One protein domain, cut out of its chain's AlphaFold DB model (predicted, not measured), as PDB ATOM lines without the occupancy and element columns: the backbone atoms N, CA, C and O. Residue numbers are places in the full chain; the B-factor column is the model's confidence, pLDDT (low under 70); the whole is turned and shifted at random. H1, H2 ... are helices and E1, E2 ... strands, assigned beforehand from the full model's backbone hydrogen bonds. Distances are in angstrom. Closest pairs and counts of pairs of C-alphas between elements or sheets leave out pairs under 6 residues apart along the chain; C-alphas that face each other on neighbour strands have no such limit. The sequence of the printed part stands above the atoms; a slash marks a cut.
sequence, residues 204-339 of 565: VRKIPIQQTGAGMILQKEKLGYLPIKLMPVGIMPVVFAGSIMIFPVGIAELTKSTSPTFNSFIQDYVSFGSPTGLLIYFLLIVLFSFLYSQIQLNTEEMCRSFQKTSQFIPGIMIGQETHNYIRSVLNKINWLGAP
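What this domain is: This is residues 204 to 339 of the 565 residues of the protein "Peptidase_M24 domain-containing protein" of Plasmodium vivax North Korean (UniProt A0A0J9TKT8). The domain is a long, slender rod: the strand hairpin E1 and E2 with helices H4 and H5 makes one end, helices H1 and H2 make the other, and the long helix H3 bridges them. Residues 326 to 337 of H5 cover the small sheet. The printed part has 136 residues with two named strands, then five named helices; the sheet, E1 - E2, is antiparallel and the class is mostly helix. It is only just extended, close to loose, with a radius of gyration of the C-alphas of 21.8 A and spans of 75 by 24 by 19 A.

How they stand to each other: E1, residues 204 to 211, and E2, residues 224 to 229, form an antiparallel hairpin, with N 205 and O 228 within hydrogen-bond range at 2.8 A. H1, residues 236 to 255, and H2, residues 260 to 269, form a helical hairpin and touch, the closest C-alphas being those of Ala 252 and Asn 263 at 4.5 A. H3, residues 275 to 296, is the hub; it touches H2 only at the corner, Gly 277 to Tyr 269, C-alphas 5.3 A apart. It touches H1 at a steep tilt of 42 degrees, closest C-alphas Phe 288 and Pro 237, 4.8 A. H4, residues 299 to 308, and H5, residues 320 to 337, form a helical hairpin, closest C-alphas Thr 299 and His 323, 5.9 A. H5 touches H3 at a shallow tilt of 30 degrees, closest C-alphas Asn 334 and Phe 290, 6.1 A. Every O i to N i+4 pair is within hydrogen-bond range in H2, H3 and H4; H1 has 14 of 16, H5 13 of 14.

Where its parts are: E1 begins at C-alpha 204, (-46.502, 35.890, 50.698). H1 spans 29.4 A, H3 31.3 A and H5 25.1 A, ending at C-alpha 337, (-43.773, 45.839, 47.259).

The domain as a whole: The C-alphas of Gly 215 and Ser 257, the farthest apart, are 75.4 A apart. The printed part has no cut; the links E1 to E2 and H4 to H5 are long. Mean pLDDT of the printed part is 74.8, with 38 residues under 70, among them 213 to 222.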
ATOM      1  N   VAL A 204     -45.756  36.554  51.783       83.19
ATOM      2  CA  VAL A 204     -46.502  35.890  50.698       83.19
ATOM      3  C   VAL A 204     -48.017  36.082  50.813       83.19
ATOM      4  O   VAL A 204     -48.654  35.703  51.795       83.19
ATOM      5  N   ARG A 205     -48.635  36.596  49.748       84.56
ATOM      6  CA  ARG A 205     -50.089  36.623  49.572       84.56
ATOM      7  C   ARG A 205     -50.566  35.241  49.115       84.56
ATOM      8  O   ARG A 205     -50.361  34.849  47.970       84.56
ATOM      9  N   LYS A 206     -51.245  34.520  50.009       85.44
ATOM     10  CA  LYS A 206     -51.880  33.221  49.726       85.44
ATOM     11  C   LYS A 206     -53.239  33.410  49.027       85.44
ATOM     12  O   LYS A 206     -54.181  33.906  49.652       85.44
ATOM     13  N   ILE A 207     -53.359  33.050  47.748       84.81
ATOM     14  CA  ILE A 207     -54.647  33.001  47.027       84.81
ATOM     15  C   ILE A 207     -55.211  31.577  47.151       84.81
ATOM     16  O   ILE A 207     -54.530  30.660  46.701       84.81
ATOM     17  N   PRO A 208     -56.406  31.358  47.732       82.81
ATOM     18  CA  PRO A 208     -56.969  30.016  47.869       82.81
ATOM     19  C   PRO A 208     -57.354  29.431  46.504       82.81
ATOM     20  O   PRO A 208     -57.887  30.140  45.650       82.81
ATOM     21  N   ILE A 209     -57.114  28.134  46.330       86.69
ATOM     22  CA  ILE A 209     -57.471  27.352  45.144       86.69
ATOM     23  C   ILE A 209     -58.154  26.045  45.558       86.69
ATOM     24  O   ILE A 209     -57.846  25.467  46.601       86.69
ATOM     25  N   GLN A 210     -59.076  25.573  44.725       81.44
ATOM     26  CA  GLN A 210     -59.788  24.305  44.892       81.44
ATOM     27  C   GLN A 210     -59.786  23.538  43.564       81.44
ATOM     28  O   GLN A 210     -59.686  24.149  42.501       81.44
ATOM     29  N   GLN A 211     -59.874  22.206  43.620       82.62
ATOM     30  CA  GLN A 211     -60.001  21.353  42.437       82.62
ATOM     31  C   GLN A 211     -61.436  20.877  42.228       82.62
ATOM     32  O   GLN A 211     -62.131  20.525  43.182       82.62
ATOM     33  N   THR A 212     -61.872  20.831  40.971       73.44
ATOM     34  CA  THR A 212     -63.174  20.272  40.589       73.44
ATOM     35  C   THR A 212     -63.241  18.789  40.965       73.44
ATOM     36  O   THR A 212     -62.320  18.033  40.673       73.44
ATOM     37  N   GLY A 213     -64.324  18.365  41.622       66.75
ATOM     38  CA  GLY A 213     -64.504  16.985  42.099       66.75
ATOM     39  C   GLY A 213     -63.987  16.725  43.519       66.75
ATOM     40  O   GLY A 213     -64.478  15.809  44.175       66.75
ATOM     41  N   ALA A 214     -63.095  17.566  44.058       61.38
ATOM     42  CA  ALA A 214     -62.875  17.609  45.500       61.38
ATOM     43  C   ALA A 214     -64.099  18.263  46.166       61.38
ATOM     44  O   ALA A 214     -64.485  19.378  45.799       61.38
ATOM     45  N   GLY A 215     -64.721  17.563  47.124       60.97
ATOM     46  CA  GLY A 215     -65.950  18.003  47.797       60.97
ATOM     47  C   GLY A 215     -65.848  19.411  48.403       60.97
ATOM     48  O   GLY A 215     -64.754  19.923  48.627       60.97
ATOM     49  N   MET A 216     -66.989  20.062  48.656       58.78
ATOM     50  CA  MET A 216     -67.034  21.479  49.051       58.78
ATOM     51  C   MET A 216     -66.398  21.754  50.426       58.78
ATOM     52  O   MET A 216     -67.075  21.791  51.454       58.78
ATOM     53  N   ILE A 217     -65.088  22.013  50.441       61.94
ATOM     54  CA  ILE A 217     -64.349  22.480  51.619       61.94
ATOM     55  C   ILE A 217     -64.681  23.963  51.844       61.94
ATOM     56  O   ILE A 217     -63.994  24.862  51.367       61.94
ATOM     57  N   LEU A 218     -65.747  24.220  52.606       58.81
ATOM     58  CA  LEU A 218     -66.153  25.573  53.012       58.81
ATOM     59  C   LEU A 218     -65.150  26.231  53.988       58.81
ATOM     60  O   LEU A 218     -65.135  27.451  54.148       58.81
ATOM     61  N   GLN A 219     -64.291  25.438  54.641       64.19
ATOM     62  CA  GLN A 219     -63.263  25.926  55.564       64.19
ATOM     63  C   GLN A 219     -62.027  26.426  54.804       64.19
ATOM     64  O   GLN A 219     -61.149  25.654  54.422       64.19
ATOM     65  N   LYS A 220     -61.944  27.751  54.647       57.72
ATOM     66  CA  LYS A 220     -60.900  28.494  53.912       57.72
ATOM     67  C   LYS A 220     -59.451  28.160  54.304       57.72
ATOM     68  O   LYS A 220     -58.549  28.344  53.495       57.72
ATOM     69  N   GLU A 221     -59.236  27.675  55.524       61.16
ATOM     70  CA  GLU A 221     -57.932  27.278  56.080       61.16
ATOM     71  C   GLU A 221     -57.433  25.919  55.564       61.16
ATOM     72  O   GLU A 221     -56.233  25.662  55.586       61.16
ATOM     73  N   LYS A 222     -58.341  25.060  55.079       65.56
ATOM     74  CA  LYS A 222     -58.045  23.715  54.551       65.56
ATOM     75  C   LYS A 222     -57.949  23.675  53.021       65.56
ATOM     76  O   LYS A 222     -57.806  22.602  52.442       65.56
ATOM     77  N   LEU A 223     -58.047  24.829  52.361       74.00
ATOM     78  CA  LEU A 223     -57.844  24.955  50.920       74.00
ATOM     79  C   LEU A 223     -56.352  25.073  50.593       74.00
ATOM     80  O   LEU A 223     -55.592  25.727  51.310       74.00
ATOM     81  N   GLY A 224     -55.945  24.499  49.459       78.56
ATOM     82  CA  GLY A 224     -54.636  24.785  48.875       78.56
ATOM     83  C   GLY A 224     -54.518  26.267  48.503       78.56
ATOM     84  O   GLY A 224     -55.523  26.968  48.369       78.56
ATOM     85  N   TYR A 225     -53.295  26.768  48.315       85.56
ATOM     86  CA  TYR A 225     -53.092  28.154  47.897       85.56
ATOM     87  C   TYR A 225     -51.973  28.328  46.870       85.56
ATOM     88  O   TYR A 225     -50.924  27.694  46.955       85.56
ATOM     89  N   LEU A 226     -52.177  29.269  45.949       86.50
ATOM     90  CA  LEU A 226     -51.132  29.852  45.114       86.50
ATOM     91  C   LEU A 226     -50.398  30.937  45.934       86.50
ATOM     92  O   LEU A 226     -51.040  31.909  46.351       86.50
ATOM     93  N   PRO A 227     -49.085  30.804  46.201       84.69
ATOM     94  CA  PRO A 227     -48.303  31.844  46.862       84.69
ATOM     95  C   PRO A 227     -47.814  32.892  45.854       84.69
ATOM     96  O   PRO A 227     -47.035  32.582  44.956       84.69
ATOM     97  N   ILE A 228     -48.194  34.154  46.049       84.25
ATOM     98  CA  ILE A 228     -47.590  35.294  45.347       84.25
ATOM     99  C   ILE A 228     -46.747  36.085  46.355       84.25
ATOM    100  O   ILE A 228     -47.280  36.575  47.349       84.25
ATOM    101  N   LYS A 229     -45.431  36.194  46.134       80.62
ATOM    102  CA  LYS A 229     -44.536  37.015  46.976       80.62
ATOM    103  C   LYS A 229     -44.899  38.498  46.872       80.62
ATOM    104  O   LYS A 229     -45.316  38.942  45.806       80.62
ATOM    105  N   LEU A 230     -44.686  39.267  47.945       76.38
ATOM    106  CA  LEU A 230     -44.905  40.722  47.929       76.38
ATOM    107  C   LEU A 230     -43.974  41.433  46.925       76.38
ATOM    108  O   LEU A 230     -44.357  42.422  46.310       76.38
ATOM    109  N   MET A 231     -42.783  40.868  46.707       69.88
ATOM    110  CA  MET A 231     -41.837  41.233  45.651       69.88
ATOM    111  C   MET A 231     -41.589  40.022  44.730       69.88
ATOM    112  O   MET A 231     -40.719  39.202  45.029       69.88
ATOM    113  N   PRO A 232     -42.325  39.867  43.614       62.50
ATOM    114  CA  PRO A 232     -42.126  38.739  42.699       62.50
ATOM    115  C   PRO A 232     -40.876  38.878  41.810       62.50
ATOM    116  O   PRO A 232     -40.394  37.877  41.287       62.50
ATOM    117  N   VAL A 233     -40.346  40.096  41.649       62.22
ATOM    118  CA  VAL A 233     -39.218  40.414  40.748       62.22
ATOM    119  C   VAL A 233     -37.847  40.305  41.437       62.22
ATOM    120  O   VAL A 233     -36.824  40.109  40.781       62.22
ATOM    121  N   GLY A 234     -37.792  40.453  42.765       64.19
ATOM    122  CA  GLY A 234     -36.532  40.767  43.448       64.19
ATOM    123  C   GLY A 234     -35.967  42.121  42.988       64.19
ATOM    124  O   GLY A 234     -36.714  42.983  42.535       64.19
ATOM    125  N   ILE A 235     -34.651  42.320  43.102       66.06
ATOM    126  CA  ILE A 235     -34.025  43.656  43.033       66.06
ATOM    127  C   ILE A 235     -33.825  44.261  41.627       66.06
ATOM    128  O   ILE A 235     -33.370  45.398  41.504       66.06
ATOM    129  N   MET A 236     -34.178  43.562  40.542       60.97
ATOM    130  CA  MET A 236     -33.966  44.096  39.183       60.97
ATOM    131  C   MET A 236     -34.519  45.526  38.957       60.97
ATOM    132  O   MET A 236     -33.791  46.326  38.367       60.97
ATOM    133  N   PRO A 237     -35.707  45.924  39.463       71.00
ATOM    134  CA  PRO A 237     -36.240  47.277  39.277       71.00
ATOM    135  C   PRO A 237     -35.329  48.398  39.782       71.00
ATOM    136  O   PRO A 237     -35.273  49.461  39.170       71.00
ATOM    137  N   VAL A 238     -34.590  48.152  40.865       69.12
ATOM    138  CA  VAL A 238     -33.696  49.133  41.499       69.12
ATOM    139  C   VAL A 238     -32.453  49.349  40.651       69.12
ATOM    140  O   VAL A 238     -32.060  50.481  40.385       69.12
ATOM    141  N   VAL A 239     -31.882  48.253  40.145       61.84
ATOM    142  CA  VAL A 239     -30.711  48.279  39.262       61.84
ATOM    143  C   VAL A 239     -31.044  48.966  37.930       61.84
ATOM    144  O   VAL A 239     -30.235  49.745  37.425       61.84
ATOM    145  N   PHE A 240     -32.246  48.742  37.381       62.50
ATOM    146  CA  PHE A 240     -32.708  49.413  36.159       62.50
ATOM    147  C   PHE A 240     -33.094  50.886  36.373       62.50
ATOM    148  O   PHE A 240     -32.772  51.721  35.530       62.50
ATOM    149  N   ALA A 241     -33.701  51.245  37.507       72.12
ATOM    150  CA  ALA A 241     -33.923  52.647  37.869       72.12
ATOM    151  C   ALA A 241     -32.594  53.404  38.055       72.12
ATOM    152  O   ALA A 241     -32.434  54.522  37.563       72.12
ATOM    153  N   GLY A 242     -31.620  52.771  38.719       65.62
ATOM    154  CA  GLY A 242     -30.304  53.344  38.982       65.62
ATOM    155  C   GLY A 242     -29.497  53.563  37.704       65.62
ATOM    156  O   GLY A 242     -28.974  54.655  37.493       65.62
ATOM    157  N   SER A 243     -29.440  52.573  36.807       66.00
ATOM    158  CA  SER A 243     -28.705  52.706  35.539       66.00
ATOM    159  C   SER A 243     -29.247  53.830  34.648       66.00
ATOM    160  O   SER A 243     -28.463  54.535  34.011       66.00
ATOM    161  N   ILE A 244     -30.565  54.053  34.664       77.50
ATOM    162  CA  ILE A 244     -31.223  55.132  33.917       77.50
ATOM    163  C   ILE A 244     -30.975  56.510  34.546       77.50
ATOM    164  O   ILE A 244     -30.729  57.456  33.804       77.50
ATOM    165  N   MET A 245     -30.954  56.637  35.877       76.44
ATOM    166  CA  MET A 245     -30.570  57.882  36.570       76.44
ATOM    167  C   MET A 245     -29.093  58.255  36.362       76.44
ATOM    168  O   MET A 245     -28.752  59.423  36.182       76.44
ATOM    169  N   ILE A 246     -28.199  57.263  36.378       69.06
ATOM    170  CA  ILE A 246     -26.749  57.479  36.273       69.06
ATOM    171  C   ILE A 246     -26.347  57.961  34.862       69.06
ATOM    172  O   ILE A 246     -25.352  58.672  34.720       69.06
ATOM    173  N   PHE A 247     -27.123  57.634  33.820       75.19
ATOM    174  CA  PHE A 247     -26.817  57.997  32.431       75.19
ATOM    175  C   PHE A 247     -26.843  59.528  32.168       75.19
ATOM    176  O   PHE A 247     -25.818  60.049  31.720       75.19
ATOM    177  N   PRO A 248     -27.908  60.298  32.493       75.12
ATOM    178  CA  PRO A 248     -27.886  61.763  32.393       75.12
ATOM    179  C   PRO A 248     -26.804  62.422  33.256       75.12
ATOM    180  O   PRO A 248     -26.133  63.339  32.784       75.12
ATOM    181  N   VAL A 249     -26.597  61.940  34.488       75.38
ATOM    182  CA  VAL A 249     -25.586  62.485  35.415       75.38
ATOM    183  C   VAL A 249     -24.172  62.316  34.849       75.38
ATOM    184  O   VAL A 249     -23.379  63.254  34.882       75.38
ATOM    185  N   GLY A 250     -23.875  61.169  34.232       71.06
ATOM    186  CA  GLY A 250     -22.608  60.943  33.538       71.06
ATOM    187  C   GLY A 250     -22.375  61.875  32.346       71.06
ATOM    188  O   GLY A 250     -21.260  62.356  32.152       71.06
ATOM    189  N   ILE A 251     -23.417  62.175  31.563       73.06
ATOM    190  CA  ILE A 251     -23.322  63.118  30.435       73.06
ATOM    191  C   ILE A 251     -23.129  64.555  30.938       73.06
ATOM    192  O   ILE A 251     -22.318  65.293  30.378       73.06
ATOM    193  N   ALA A 252     -23.820  64.953  32.006       73.88
ATOM    194  CA  ALA A 252     -23.634  66.254  32.649       73.88
ATOM    195  C   ALA A 252     -22.199  66.454  33.153       73.88
ATOM    196  O   ALA A 252     -21.579  67.478  32.867       73.88
ATOM    197  N   GLU A 253     -21.630  65.449  33.820       68.06
ATOM    198  CA  GLU A 253     -20.260  65.518  34.329       68.06
ATOM    199  C   GLU A 253     -19.213  65.557  33.198       68.06
ATOM    200  O   GLU A 253     -18.263  66.337  33.267       68.06
ATOM    201  N   LEU A 254     -19.431  64.818  32.101       68.88
ATOM    202  CA  LEU A 254     -18.599  64.886  30.888       68.88
ATOM    203  C   LEU A 254     -18.722  66.218  30.122       68.88
ATOM    204  O   LEU A 254     -17.799  66.596  29.407       68.88
ATOM    205  N   THR A 255     -19.840  66.939  30.255       73.62
ATOM    206  CA  THR A 255     -20.101  68.219  29.559       73.62
ATOM    207  C   THR A 255     -19.920  69.454  30.448       73.62
ATOM    208  O   THR A 255     -20.134  70.582  30.001       73.62
ATOM    209  N   LYS A 256     -19.453  69.265  31.687       73.25
ATOM    210  CA  LYS A 256     -19.258  70.279  32.739       73.25
ATOM    211  C   LYS A 256     -18.434  71.503  32.316       73.25
ATOM    212  O   LYS A 256     -18.690  72.598  32.807       73.25
ATOM    213  N   SER A 257     -17.486  71.338  31.390       69.88
ATOM    214  CA  SER A 257     -16.671  72.423  30.810       69.88
ATOM    215  C   SER A 257     -17.356  73.204  29.683       69.88
ATOM    216  O   SER A 257     -16.921  74.303  29.353       69.88
ATOM    217  N   THR A 258     -18.377  72.622  29.055       73.06
ATOM    218  CA  THR A 258     -18.920  73.059  27.755       73.06
ATOM    219  C   THR A 258     -20.343  73.599  27.881       73.06
ATOM    220  O   THR A 258     -20.721  74.528  27.175       73.06
ATOM    221  N   SER A 259     -21.132  73.052  28.807       77.69
ATOM    222  CA  SER A 259     -22.504  73.480  29.090       77.69
ATOM    223  C   SER A 259     -22.759  73.501  30.606       77.69
ATOM    224  O   SER A 259     -23.484  72.644  31.120       77.69
ATOM    225  N   PRO A 260     -22.175  74.465  31.350       79.12
ATOM    226  CA  PRO A 260     -22.289  74.532  32.809       79.12
ATOM    227  C   PRO A 260     -23.744  74.593  33.290       79.12
ATOM    228  O   PRO A 260     -24.074  73.924  34.263       79.12
ATOM    229  N   THR A 261     -24.628  75.288  32.564       81.88
ATOM    230  CA  THR A 261     -26.074  75.377  32.846       81.88
ATOM    231  C   THR A 261     -26.804  74.033  32.728       81.88
ATOM    232  O   THR A 261     -27.774  73.787  33.441       81.88
ATOM    233  N   PHE A 262     -26.350  73.146  31.835       78.88
ATOM    234  CA  PHE A 262     -26.890  71.788  31.729       78.88
ATOM    235  C   PHE A 262     -26.382  70.914  32.877       78.88
ATOM    236  O   PHE A 262     -27.159  70.169  33.471       78.88
ATOM    237  N   ASN A 263     -25.100  71.046  33.239       80.94
ATOM    238  CA  ASN A 263     -24.566  70.330  34.390       80.94
ATOM    239  C   ASN A 263     -25.244  70.769  35.696       80.94
ATOM    240  O   ASN A 263     -25.673  69.895  36.439       80.94
ATOM    241  N   SER A 264     -25.407  72.073  35.963       81.19
ATOM    242  CA  SER A 264     -26.130  72.531  37.158       81.19
ATOM    243  C   SER A 264     -27.557  71.984  37.179       81.19
ATOM    244  O   SER A 264     -27.905  71.305  38.131       81.19
ATOM    245  N   PHE A 265     -28.321  72.105  36.086       85.81
ATOM    246  CA  PHE A 265     -29.671  71.534  36.004       85.81
ATOM    247  C   PHE A 265     -29.721  70.029  36.338       85.81
ATOM    248  O   PHE A 265     -30.583  69.588  37.095       85.81
ATOM    249  N   ILE A 266     -28.795  69.219  35.818       84.56
ATOM    250  CA  ILE A 266     -28.770  67.779  36.111       84.56
ATOM    251  C   ILE A 266     -28.346  67.493  37.562       84.56
ATOM    252  O   ILE A 266     -28.907  66.584  38.178       84.56
ATOM    253  N   GLN A 267     -27.428  68.269  38.144       79.56
ATOM    254  CA  GLN A 267     -27.077  68.127  39.563       79.56
ATOM    255  C   GLN A 267     -28.231  68.563  40.484       79.56
ATOM    256  O   GLN A 267     -28.577  67.830  41.411       79.56
ATOM    257  N   ASP A 268     -28.873  69.690  40.176       81.88
ATOM    258  CA  ASP A 268     -29.953  70.302  40.956       81.88
ATOM    259  C   ASP A 268     -31.258  69.493  40.895       81.88
ATOM    260  O   ASP A 268     -31.993  69.459  41.883       81.88
ATOM    261  N   TYR A 269     -31.552  68.816  39.771       84.88
ATOM    262  CA  TYR A 269     -32.847  68.149  39.559       84.88
ATOM    263  C   TYR A 269     -32.820  66.623  39.398       84.88
ATOM    264  O   TYR A 269     -33.848  65.997  39.658       84.88
ATOM    265  N   VAL A 270     -31.703  66.015  38.976       79.31
ATOM    266  CA  VAL A 270     -31.635  64.584  38.592       79.31
ATOM    267  C   VAL A 270     -30.622  63.783  39.424       79.31
ATOM    268  O   VAL A 270     -30.725  62.560  39.495       79.31
ATOM    269  N   SER A 271     -29.666  64.429  40.098       77.38
ATOM    270  CA  SER A 271     -28.707  63.725  40.962       77.38
ATOM    271  C   SER A 271     -29.371  63.070  42.180       77.38
ATOM    272  O   SER A 271     -30.381  63.544  42.700       77.38
ATOM    273  N   PHE A 272     -28.739  62.023  42.716       72.25
ATOM    274  CA  PHE A 272     -29.151  61.384  43.975       72.25
ATOM    275  C   PHE A 272     -29.040  62.307  45.208       72.25
ATOM    276  O   PHE A 272     -29.558  61.958  46.264       72.25
ATOM    277  N   GLY A 273     -28.374  63.465  45.098       66.75
ATOM    278  CA  GLY A 273     -28.340  64.487  46.150       66.75
ATOM    279  C   GLY A 273     -29.528  65.455  46.109       66.75
ATOM    280  O   GLY A 273     -29.794  66.140  47.094       66.75
ATOM    281  N   SER A 274     -30.259  65.510  44.991       77.62
ATOM    282  CA  SER A 274     -31.435  66.366  44.835       77.62
ATOM    283  C   SER A 274     -32.694  65.709  45.419       77.62
ATOM    284  O   SER A 274     -32.970  64.546  45.108       77.62
ATOM    285  N   PRO A 275     -33.543  66.447  46.165       79.00
ATOM    286  CA  PRO A 275     -34.870  65.970  46.555       79.00
ATOM    287  C   PRO A 275     -35.740  65.550  45.359       79.00
ATOM    288  O   PRO A 275     -36.490  64.578  45.460       79.00
ATOM    289  N   THR A 276     -35.629  66.229  44.210       82.44
ATOM    290  CA  THR A 276     -36.374  65.840  43.001       82.44
ATOM    291  C   THR A 276     -35.721  64.665  42.283       82.44
ATOM    292  O   THR A 276     -36.440  63.825  41.751       82.44
ATOM    293  N   GLY A 277     -34.392  64.538  42.327       80.38
ATOM    294  CA  GLY A 277     -33.684  63.372  41.787       80.38
ATOM    295  C   GLY A 277     -34.011  62.090  42.556       80.38
ATOM    296  O   GLY A 277     -34.317  61.065  41.951       80.38
ATOM    297  N   LEU A 278     -34.079  62.154  43.889       78.94
ATOM    298  CA  LEU A 278     -34.561  61.052  44.733       78.94
ATOM    299  C   LEU A 278     -36.027  60.690  44.443       78.94
ATOM    300  O   LEU A 278     -36.370  59.508  44.395       78.94
ATOM    301  N   LEU A 279     -36.886  61.683  44.187       84.50
ATOM    302  CA  LEU A 279     -38.277  61.452  43.785       84.50
ATOM    303  C   LEU A 279     -38.378  60.799  42.392       84.50
ATOM    304  O   LEU A 279     -39.167  59.872  42.213       84.50
ATOM    305  N   ILE A 280     -37.548  61.208  41.428       85.56
ATOM    306  CA  ILE A 280     -37.438  60.558  40.111       85.56
ATOM    307  C   ILE A 280     -36.950  59.110  40.269       85.56
ATOM    308  O   ILE A 280     -37.545  58.205  39.686       85.56
ATOM    309  N   TYR A 281     -35.931  58.864  41.097       82.00
ATOM    310  CA  TYR A 281     -35.415  57.521  41.368       82.00
ATOM    311  C   TYR A 281     -36.492  56.600  41.952       82.00
ATOM    312  O   TYR A 281     -36.713  55.505  41.437       82.00
ATOM    313  N   PHE A 282     -37.219  57.072  42.968       84.19
ATOM    314  CA  PHE A 282     -38.342  56.355  43.569       84.19
ATOM    315  C   PHE A 282     -39.431  56.018  42.540       84.19
ATOM    316  O   PHE A 282     -39.862  54.866  42.444       84.19
ATOM    317  N   LEU A 283     -39.837  56.989  41.713       86.19
ATOM    318  CA  LEU A 283     -40.825  56.768  40.653       86.19
ATOM    319  C   LEU A 283     -40.339  55.770  39.591       86.19
ATOM    320  O   LEU A 283     -41.139  54.969  39.109       86.19
ATOM    321  N   LEU A 284     -39.043  55.758  39.259       83.75
ATOM    322  CA  LEU A 284     -38.451  54.768  38.356       83.75
ATOM    323  C   LEU A 284     -38.424  53.362  38.978       83.75
ATOM    324  O   LEU A 284     -38.780  52.405  38.291       83.75
ATOM    325  N   ILE A 285     -38.077  53.215  40.264       82.62
ATOM    326  CA  ILE A 285     -38.136  51.920  40.976       82.62
ATOM    327  C   ILE A 285     -39.566  51.367  40.937       82.62
ATOM    328  O   ILE A 285     -39.776  50.203  40.582       82.62
ATOM    329  N   VAL A 286     -40.558  52.217  41.238       83.56
ATOM    330  CA  VAL A 286     -41.978  51.852  41.169       83.56
ATOM    331  C   VAL A 286     -42.359  51.431  39.747       83.56
ATOM    332  O   VAL A 286     -42.853  50.318  39.555       83.56
ATOM    333  N   LEU A 287     -42.060  52.256  38.739       85.12
ATOM    334  CA  LEU A 287     -42.351  51.973  37.332       85.12
ATOM    335  C   LEU A 287     -41.771  50.624  36.879       85.12
ATOM    336  O   LEU A 287     -42.500  49.791  36.333       85.12
ATOM    337  N   PHE A 288     -40.486  50.368  37.140       80.06
ATOM    338  CA  PHE A 288     -39.853  49.117  36.727       80.06
ATOM    339  C   PHE A 288     -40.370  47.906  37.499       80.06
ATOM    340  O   PHE A 288     -40.515  46.845  36.897       80.06
ATOM    341  N   SER A 289     -40.731  48.031  38.778       79.12
ATOM    342  CA  SER A 289     -41.305  46.902  39.519       79.12
ATOM    343  C   SER A 289     -42.669  46.493  38.963       79.12
ATOM    344  O   SER A 289     -42.952  45.299  38.854       79.12
ATOM    345  N   PHE A 290     -43.497  47.454  38.543       77.88
ATOM    346  CA  PHE A 290     -44.762  47.165  37.865       77.88
ATOM    347  C   PHE A 290     -44.557  46.528  36.485       77.88
ATOM    348  O   PHE A 290     -45.225  45.540  36.170       77.88
ATOM    349  N   LEU A 291     -43.625  47.051  35.678       77.12
ATOM    350  CA  LEU A 291     -43.309  46.503  34.354       77.12
ATOM    351  C   LEU A 291     -42.758  45.072  34.452       77.12
ATOM    352  O   LEU A 291     -43.332  44.146  33.877       77.12
ATOM    353  N   TYR A 292     -41.692  44.862  35.229       72.25
ATOM    354  CA  TYR A 292     -41.068  43.546  35.371       72.25
ATOM    355  C   TYR A 292     -41.979  42.528  36.064       72.25
ATOM    356  O   TYR A 292     -41.957  41.362  35.680       72.25
ATOM    357  N   SER A 293     -42.843  42.928  37.005       72.69
ATOM    358  CA  SER A 293     -43.802  41.991  37.606       72.69
ATOM    359  C   SER A 293     -44.829  41.458  36.604       72.69
ATOM    360  O   SER A 293     -45.297  40.338  36.801       72.69
ATOM    361  N   GLN A 294     -45.200  42.220  35.569       67.38
ATOM    362  CA  GLN A 294     -46.108  41.735  34.518       67.38
ATOM    363  C   GLN A 294     -45.371  40.900  33.458       67.38
ATOM    364  O   GLN A 294     -45.976  40.011  32.868       67.38
ATOM    365  N   ILE A 295     -44.071  41.139  33.250       67.06
ATOM    366  CA  ILE A 295     -43.219  40.342  32.347       67.06
ATOM    367  C   ILE A 295     -42.852  38.985  32.973       67.06
ATOM    368  O   ILE A 295     -42.891  37.963  32.297       67.06
ATOM    369  N   GLN A 296     -42.497  38.962  34.261       65.56
ATOM    370  CA  GLN A 296     -41.949  37.777  34.934       65.56
ATOM    371  C   GLN A 296     -43.021  36.818  35.481       65.56
ATOM    372  O   GLN A 296     -42.736  35.640  35.683       65.56
ATOM    373  N   LEU A 297     -44.253  37.288  35.699       67.50
ATOM    374  CA  LEU A 297     -45.394  36.436  36.045       67.50
ATOM    375  C   LEU A 297     -46.411  36.433  34.905       67.50
ATOM    376  O   LEU A 297     -47.344  37.237  34.891       67.50
ATOM    377  N   ASN A 298     -46.258  35.488  33.972       75.06
ATOM    378  CA  ASN A 298     -47.223  35.285  32.897       75.06
ATOM    379  C   ASN A 298     -48.575  34.801  33.465       75.06
ATOM    380  O   ASN A 298     -48.824  33.612  33.677       75.06
ATOM    381  N   THR A 299     -49.466  35.761  33.717       72.44
ATOM    382  CA  THR A 299     -50.818  35.503  34.234       72.44
ATOM    383  C   THR A 299     -51.694  34.689  33.282       72.44
ATOM    384  O   THR A 299     -52.599  33.997  33.750       72.44
ATOM    385  N   GLU A 300     -51.418  34.708  31.977       77.38
ATOM    386  CA  GLU A 300     -52.157  33.910  30.999       77.38
ATOM    387  C   GLU A 300     -51.760  32.427  31.083       77.38
ATOM    388  O   GLU A 300     -52.626  31.555  31.137       77.38
ATOM    389  N   GLU A 301     -50.462  32.130  31.200       77.25
ATOM    390  CA  GLU A 301     -49.967  30.767  31.444       77.25
ATOM    391  C   GLU A 301     -50.456  30.195  32.777       77.25
ATOM    392  O   GLU A 301     -50.861  29.033  32.819       77.25
ATOM    393  N   MET A 302     -50.515  31.000  33.848       78.31
ATOM    394  CA  MET A 302     -51.124  30.560  35.111       78.31
ATOM    395  C   MET A 302     -52.602  30.174  34.931       78.31
ATOM    396  O   MET A 302     -53.020  29.132  35.433       78.31
ATOM    397  N   CYS A 303     -53.381  30.936  34.158       76.62
ATOM    398  CA  CYS A 303     -54.786  30.603  33.894       76.62
ATOM    399  C   CYS A 303     -54.948  29.362  33.002       76.62
ATOM    400  O   CYS A 303     -55.807  28.523  33.272       76.62
ATOM    401  N   ARG A 304     -54.085  29.193  31.991       79.75
ATOM    402  CA  ARG A 304     -54.017  27.969  31.172       79.75
ATOM    403  C   ARG A 304     -53.599  26.749  32.007       79.75
ATOM    404  O   ARG A 304     -54.071  25.644  31.752       79.75
ATOM    405  N   SER A 305     -52.744  26.932  33.016       82.25
ATOM    406  CA  SER A 305     -52.373  25.886  33.977       82.25
ATOM    407  C   SER A 305     -53.562  25.491  34.856       82.25
ATOM    408  O   SER A 305     -53.887  24.312  34.935       82.25
ATOM    409  N   PHE A 306     -54.284  26.469  35.412       82.75
ATOM    410  CA  PHE A 306     -55.495  26.248  36.218       82.75
ATOM    411  C   PHE A 306     -56.576  25.480  35.436       82.75
ATOM    412  O   PHE A 306     -57.150  24.521  35.949       82.75
ATOM    413  N   GLN A 307     -56.787  25.827  34.160       80.81
ATOM    414  CA  GLN A 307     -57.661  25.072  33.252       80.81
ATOM    415  C   GLN A 307     -57.209  23.613  33.071       80.81
ATOM    416  O   GLN A 307     -58.044  22.714  33.104       80.81
ATOM    417  N   LYS A 308     -55.902  23.357  32.912       83.75
ATOM    418  CA  LYS A 308     -55.347  21.998  32.754       83.75
ATOM    419  C   LYS A 308     -55.403  21.155  34.031       83.75
ATOM    420  O   LYS A 308     -55.552  19.943  33.937       83.75
ATOM    421  N   THR A 309     -55.258  21.762  35.208       81.69
ATOM    422  CA  THR A 309     -55.242  21.061  36.508       81.69
ATOM    423  C   THR A 309     -56.621  20.958  37.167       81.69
ATOM    424  O   THR A 309     -56.719  20.497  38.311       81.69
ATOM    425  N   SER A 310     -57.679  21.400  36.471       82.38
ATOM    426  CA  SER A 310     -59.037  21.576  37.007       82.38
ATOM    427  C   SER A 310     -59.060  22.385  38.311       82.38
ATOM    428  O   SER A 310     -59.847  22.101  39.213       82.38
ATOM    429  N   GLN A 311     -58.169  23.376  38.427       83.56
ATOM    430  CA  GLN A 311     -58.061  24.272  39.575       83.56
ATOM    431  C   GLN A 311     -58.799  25.583  39.311       83.56
ATOM    432  O   GLN A 311     -58.696  26.176  38.239       83.56
ATOM    433  N   PHE A 312     -59.511  26.070  40.320       79.69
ATOM    434  CA  PHE A 312     -60.214  27.348  40.280       79.69
ATOM    435  C   PHE A 312     -60.035  28.115  41.591       79.69
ATOM    436  O   PHE A 312     -59.739  27.540  42.641       79.69
ATOM    437  N   ILE A 313     -60.219  29.435  41.529       82.56
ATOM    438  CA  ILE A 313     -60.286  30.293  42.715       82.56
ATOM    439  C   ILE A 313     -61.758  30.324  43.156       82.56
ATOM    440  O   ILE A 313     -62.602  30.719  42.348       82.56
ATOM    441  N   PRO A 314     -62.108  29.917  44.391       72.75
ATOM    442  CA  PRO A 314     -63.498  29.904  44.839       72.75
ATOM    443  C   PRO A 314     -64.181  31.271  44.677       72.75
ATOM    444  O   PRO A 314     -63.677  32.287  45.156       72.75
ATOM    445  N   GLY A 315     -65.330  31.281  43.994       68.06
ATOM    446  CA  GLY A 315     -66.093  32.493  43.675       68.06
ATOM    447  C   GLY A 315     -65.667  33.233  42.399       68.06
ATOM    448  O   GLY A 315     -66.168  34.329  42.166       68.06
ATOM    449  N   ILE A 316     -64.767  32.678  41.574       74.50
ATOM    450  CA  ILE A 316     -64.283  33.313  40.335       74.50
ATOM    451  C   ILE A 316     -64.385  32.339  39.158       74.50
ATOM    452  O   ILE A 316     -64.019  31.170  39.270       74.50
ATOM    453  N   MET A 317     -64.863  32.827  38.011       67.31
ATOM    454  CA  MET A 317     -64.974  32.018  36.794       67.31
ATOM    455  C   MET A 317     -63.600  31.734  36.164       67.31
ATOM    456  O   MET A 317     -62.712  32.593  36.111       67.31
ATOM    457  N   ILE A 318     -63.431  30.505  35.674       69.31
ATOM    458  CA  ILE A 318     -62.189  30.022  35.061       69.31
ATOM    459  C   ILE A 318     -61.975  30.719  33.707       69.31
ATOM    460  O   ILE A 318     -62.910  30.881  32.928       69.31
ATOM    461  N   GLY A 319     -60.734  31.114  33.409       73.19
ATOM    462  CA  GLY A 319     -60.380  31.835  32.182       73.19
ATOM    463  C   GLY A 319     -60.181  33.329  32.435       73.19
ATOM    464  O   GLY A 319     -59.427  33.700  33.335       73.19
ATOM    465  N   GLN A 320     -60.831  34.187  31.641       70.56
ATOM    466  CA  GLN A 320     -60.537  35.625  31.624       70.56
ATOM    467  C   GLN A 320     -60.745  36.308  32.986       70.56
ATOM    468  O   GLN A 320     -59.936  37.152  33.365       70.56
ATOM    469  N   GLU A 321     -61.746  35.898  33.767       66.88
ATOM    470  CA  GLU A 321     -61.980  36.453  35.108       66.88
ATOM    471  C   GLU A 321     -60.920  36.023  36.128       66.88
ATOM    472  O   GLU A 321     -60.486  36.830  36.949       66.88
ATOM    473  N   THR A 322     -60.400  34.796  36.019       74.25
ATOM    474  CA  THR A 322     -59.234  34.359  36.803       74.25
ATOM    475  C   THR A 322     -57.989  35.182  36.438       74.25
ATOM    476  O   THR A 322     -57.275  35.641  37.330       74.25
ATOM    477  N   HIS A 323     -57.766  35.461  35.147       75.88
ATOM    478  CA  HIS A 323     -56.669  36.321  34.681       75.88
ATOM    479  C   HIS A 323     -56.815  37.758  35.208       75.88
ATOM    480  O   HIS A 323     -55.883  38.305  35.803       75.88
ATOM    481  N   ASN A 324     -58.002  38.348  35.055       72.31
ATOM    482  CA  ASN A 324     -58.325  39.693  35.529       72.31
ATOM    483  C   ASN A 324     -58.144  39.802  37.055       72.31
ATOM    484  O   ASN A 324     -57.572  40.783  37.542       72.31
ATOM    485  N   TYR A 325     -58.540  38.774  37.815       74.31
ATOM    486  CA  TYR A 325     -58.338  38.709  39.261       74.31
ATOM    487  C   TYR A 325     -56.860  38.615  39.652       74.31
ATOM    488  O   TYR A 325     -56.400  39.432  40.450       74.31
ATOM    489  N   ILE A 326     -56.093  37.672  39.087       79.50
ATOM    490  CA  ILE A 326     -54.665  37.519  39.413       79.50
ATOM    491  C   ILE A 326     -53.904  38.802  39.044       79.50
ATOM    492  O   ILE A 326     -53.110  39.288  39.847       79.50
ATOM    493  N   ARG A 327     -54.217  39.429  37.901       78.94
ATOM    494  CA  ARG A 327     -53.654  40.730  37.503       78.94
ATOM    495  C   ARG A 327     -54.048  41.862  38.462       78.94
ATOM    496  O   ARG A 327     -53.208  42.696  38.798       78.94
ATOM    497  N   SER A 328     -55.289  41.882  38.960       72.06
ATOM    498  CA  SER A 328     -55.739  42.834  39.989       72.06
ATOM    499  C   SER A 328     -54.980  42.647  41.307       72.06
ATOM    500  O   SER A 328     -54.546  43.630  41.908       72.06
ATOM    501  N   VAL A 329     -54.778  41.400  41.746       77.06
ATOM    502  CA  VAL A 329     -54.018  41.075  42.961       77.06
ATOM    503  C   VAL A 329     -52.541  41.435  42.801       77.06
ATOM    504  O   VAL A 329     -51.989  42.055  43.704       77.06
ATOM    505  N   LEU A 330     -51.919  41.146  41.653       76.94
ATOM    506  CA  LEU A 330     -50.534  41.533  41.365       76.94
ATOM    507  C   LEU A 330     -50.340  43.050  41.359       76.94
ATOM    508  O   LEU A 330     -49.426  43.545  42.008       76.94
ATOM    509  N   ASN A 331     -51.226  43.810  40.712       75.81
ATOM    510  CA  ASN A 331     -51.143  45.273  40.737       75.81
ATOM    511  C   ASN A 331     -51.300  45.833  42.164       75.81
ATOM    512  O   ASN A 331     -50.565  46.740  42.543       75.81
ATOM    513  N   LYS A 332     -52.199  45.266  42.984       76.44
ATOM    514  CA  LYS A 332     -52.360  45.634  44.407       76.44
ATOM    515  C   LYS A 332     -51.141  45.259  45.261       76.44
ATOM    516  O   LYS A 332     -50.808  45.991  46.183       76.44
ATOM    517  N   ILE A 333     -50.472  44.149  44.947       77.88
ATOM    518  CA  ILE A 333     -49.219  43.724  45.589       77.88
ATOM    519  C   ILE A 333     -48.068  44.664  45.218       77.88
ATOM    520  O   ILE A 333     -47.362  45.124  46.107       77.88
ATOM    521  N   ASN A 334     -47.911  45.008  43.938       74.38
ATOM    522  CA  ASN A 334     -46.831  45.885  43.479       74.38
ATOM    523  C   ASN A 334     -46.943  47.309  44.046       74.38
ATOM    524  O   ASN A 334     -45.917  47.914  44.336       74.38
ATOM    525  N   TRP A 335     -48.158  47.815  44.300       73.62
ATOM    526  CA  TRP A 335     -48.357  49.087  45.017       73.62
ATOM    527  C   TRP A 335     -47.793  49.081  46.448       73.62
ATOM    528  O   TRP A 335     -47.507  50.149  46.980       73.62
ATOM    529  N   LEU A 336     -47.604  47.902  47.053       68.50
ATOM    530  CA  LEU A 336     -46.951  47.735  48.354       68.50
ATOM    531  C   LEU A 336     -45.466  47.375  48.196       68.50
ATOM    532  O   LEU A 336     -44.620  48.017  48.804       68.50
ATOM    533  N   GLY A 337     -45.135  46.374  47.377       58.22
ATOM    534  CA  GLY A 337     -43.773  45.839  47.259       58.22
ATOM    535  C   GLY A 337     -42.782  46.724  46.498       58.22
ATOM    536  O   GLY A 337     -41.585  46.647  46.757       58.22
ATOM    537  N   ALA A 338     -43.244  47.573  45.574       59.53
ATOM    538  CA  ALA A 338     -42.354  48.382  44.742       59.53
ATOM    539  C   ALA A 338     -41.706  49.581  45.471       59.53
ATOM    540  O   ALA A 338     -40.494  49.741  45.338       59.53
ATOM    541  N   PRO A 339     -42.434  50.385  46.282       59.56
ATOM    542  CA  PRO A 339     -41.830  51.431  47.120       59.56
ATOM    543  C   PRO A 339     -40.734  50.921  48.060       59.56
ATOM    544  O   PRO A 339     -39.807  51.649  48.396       59.56
TER     545      PRO A 339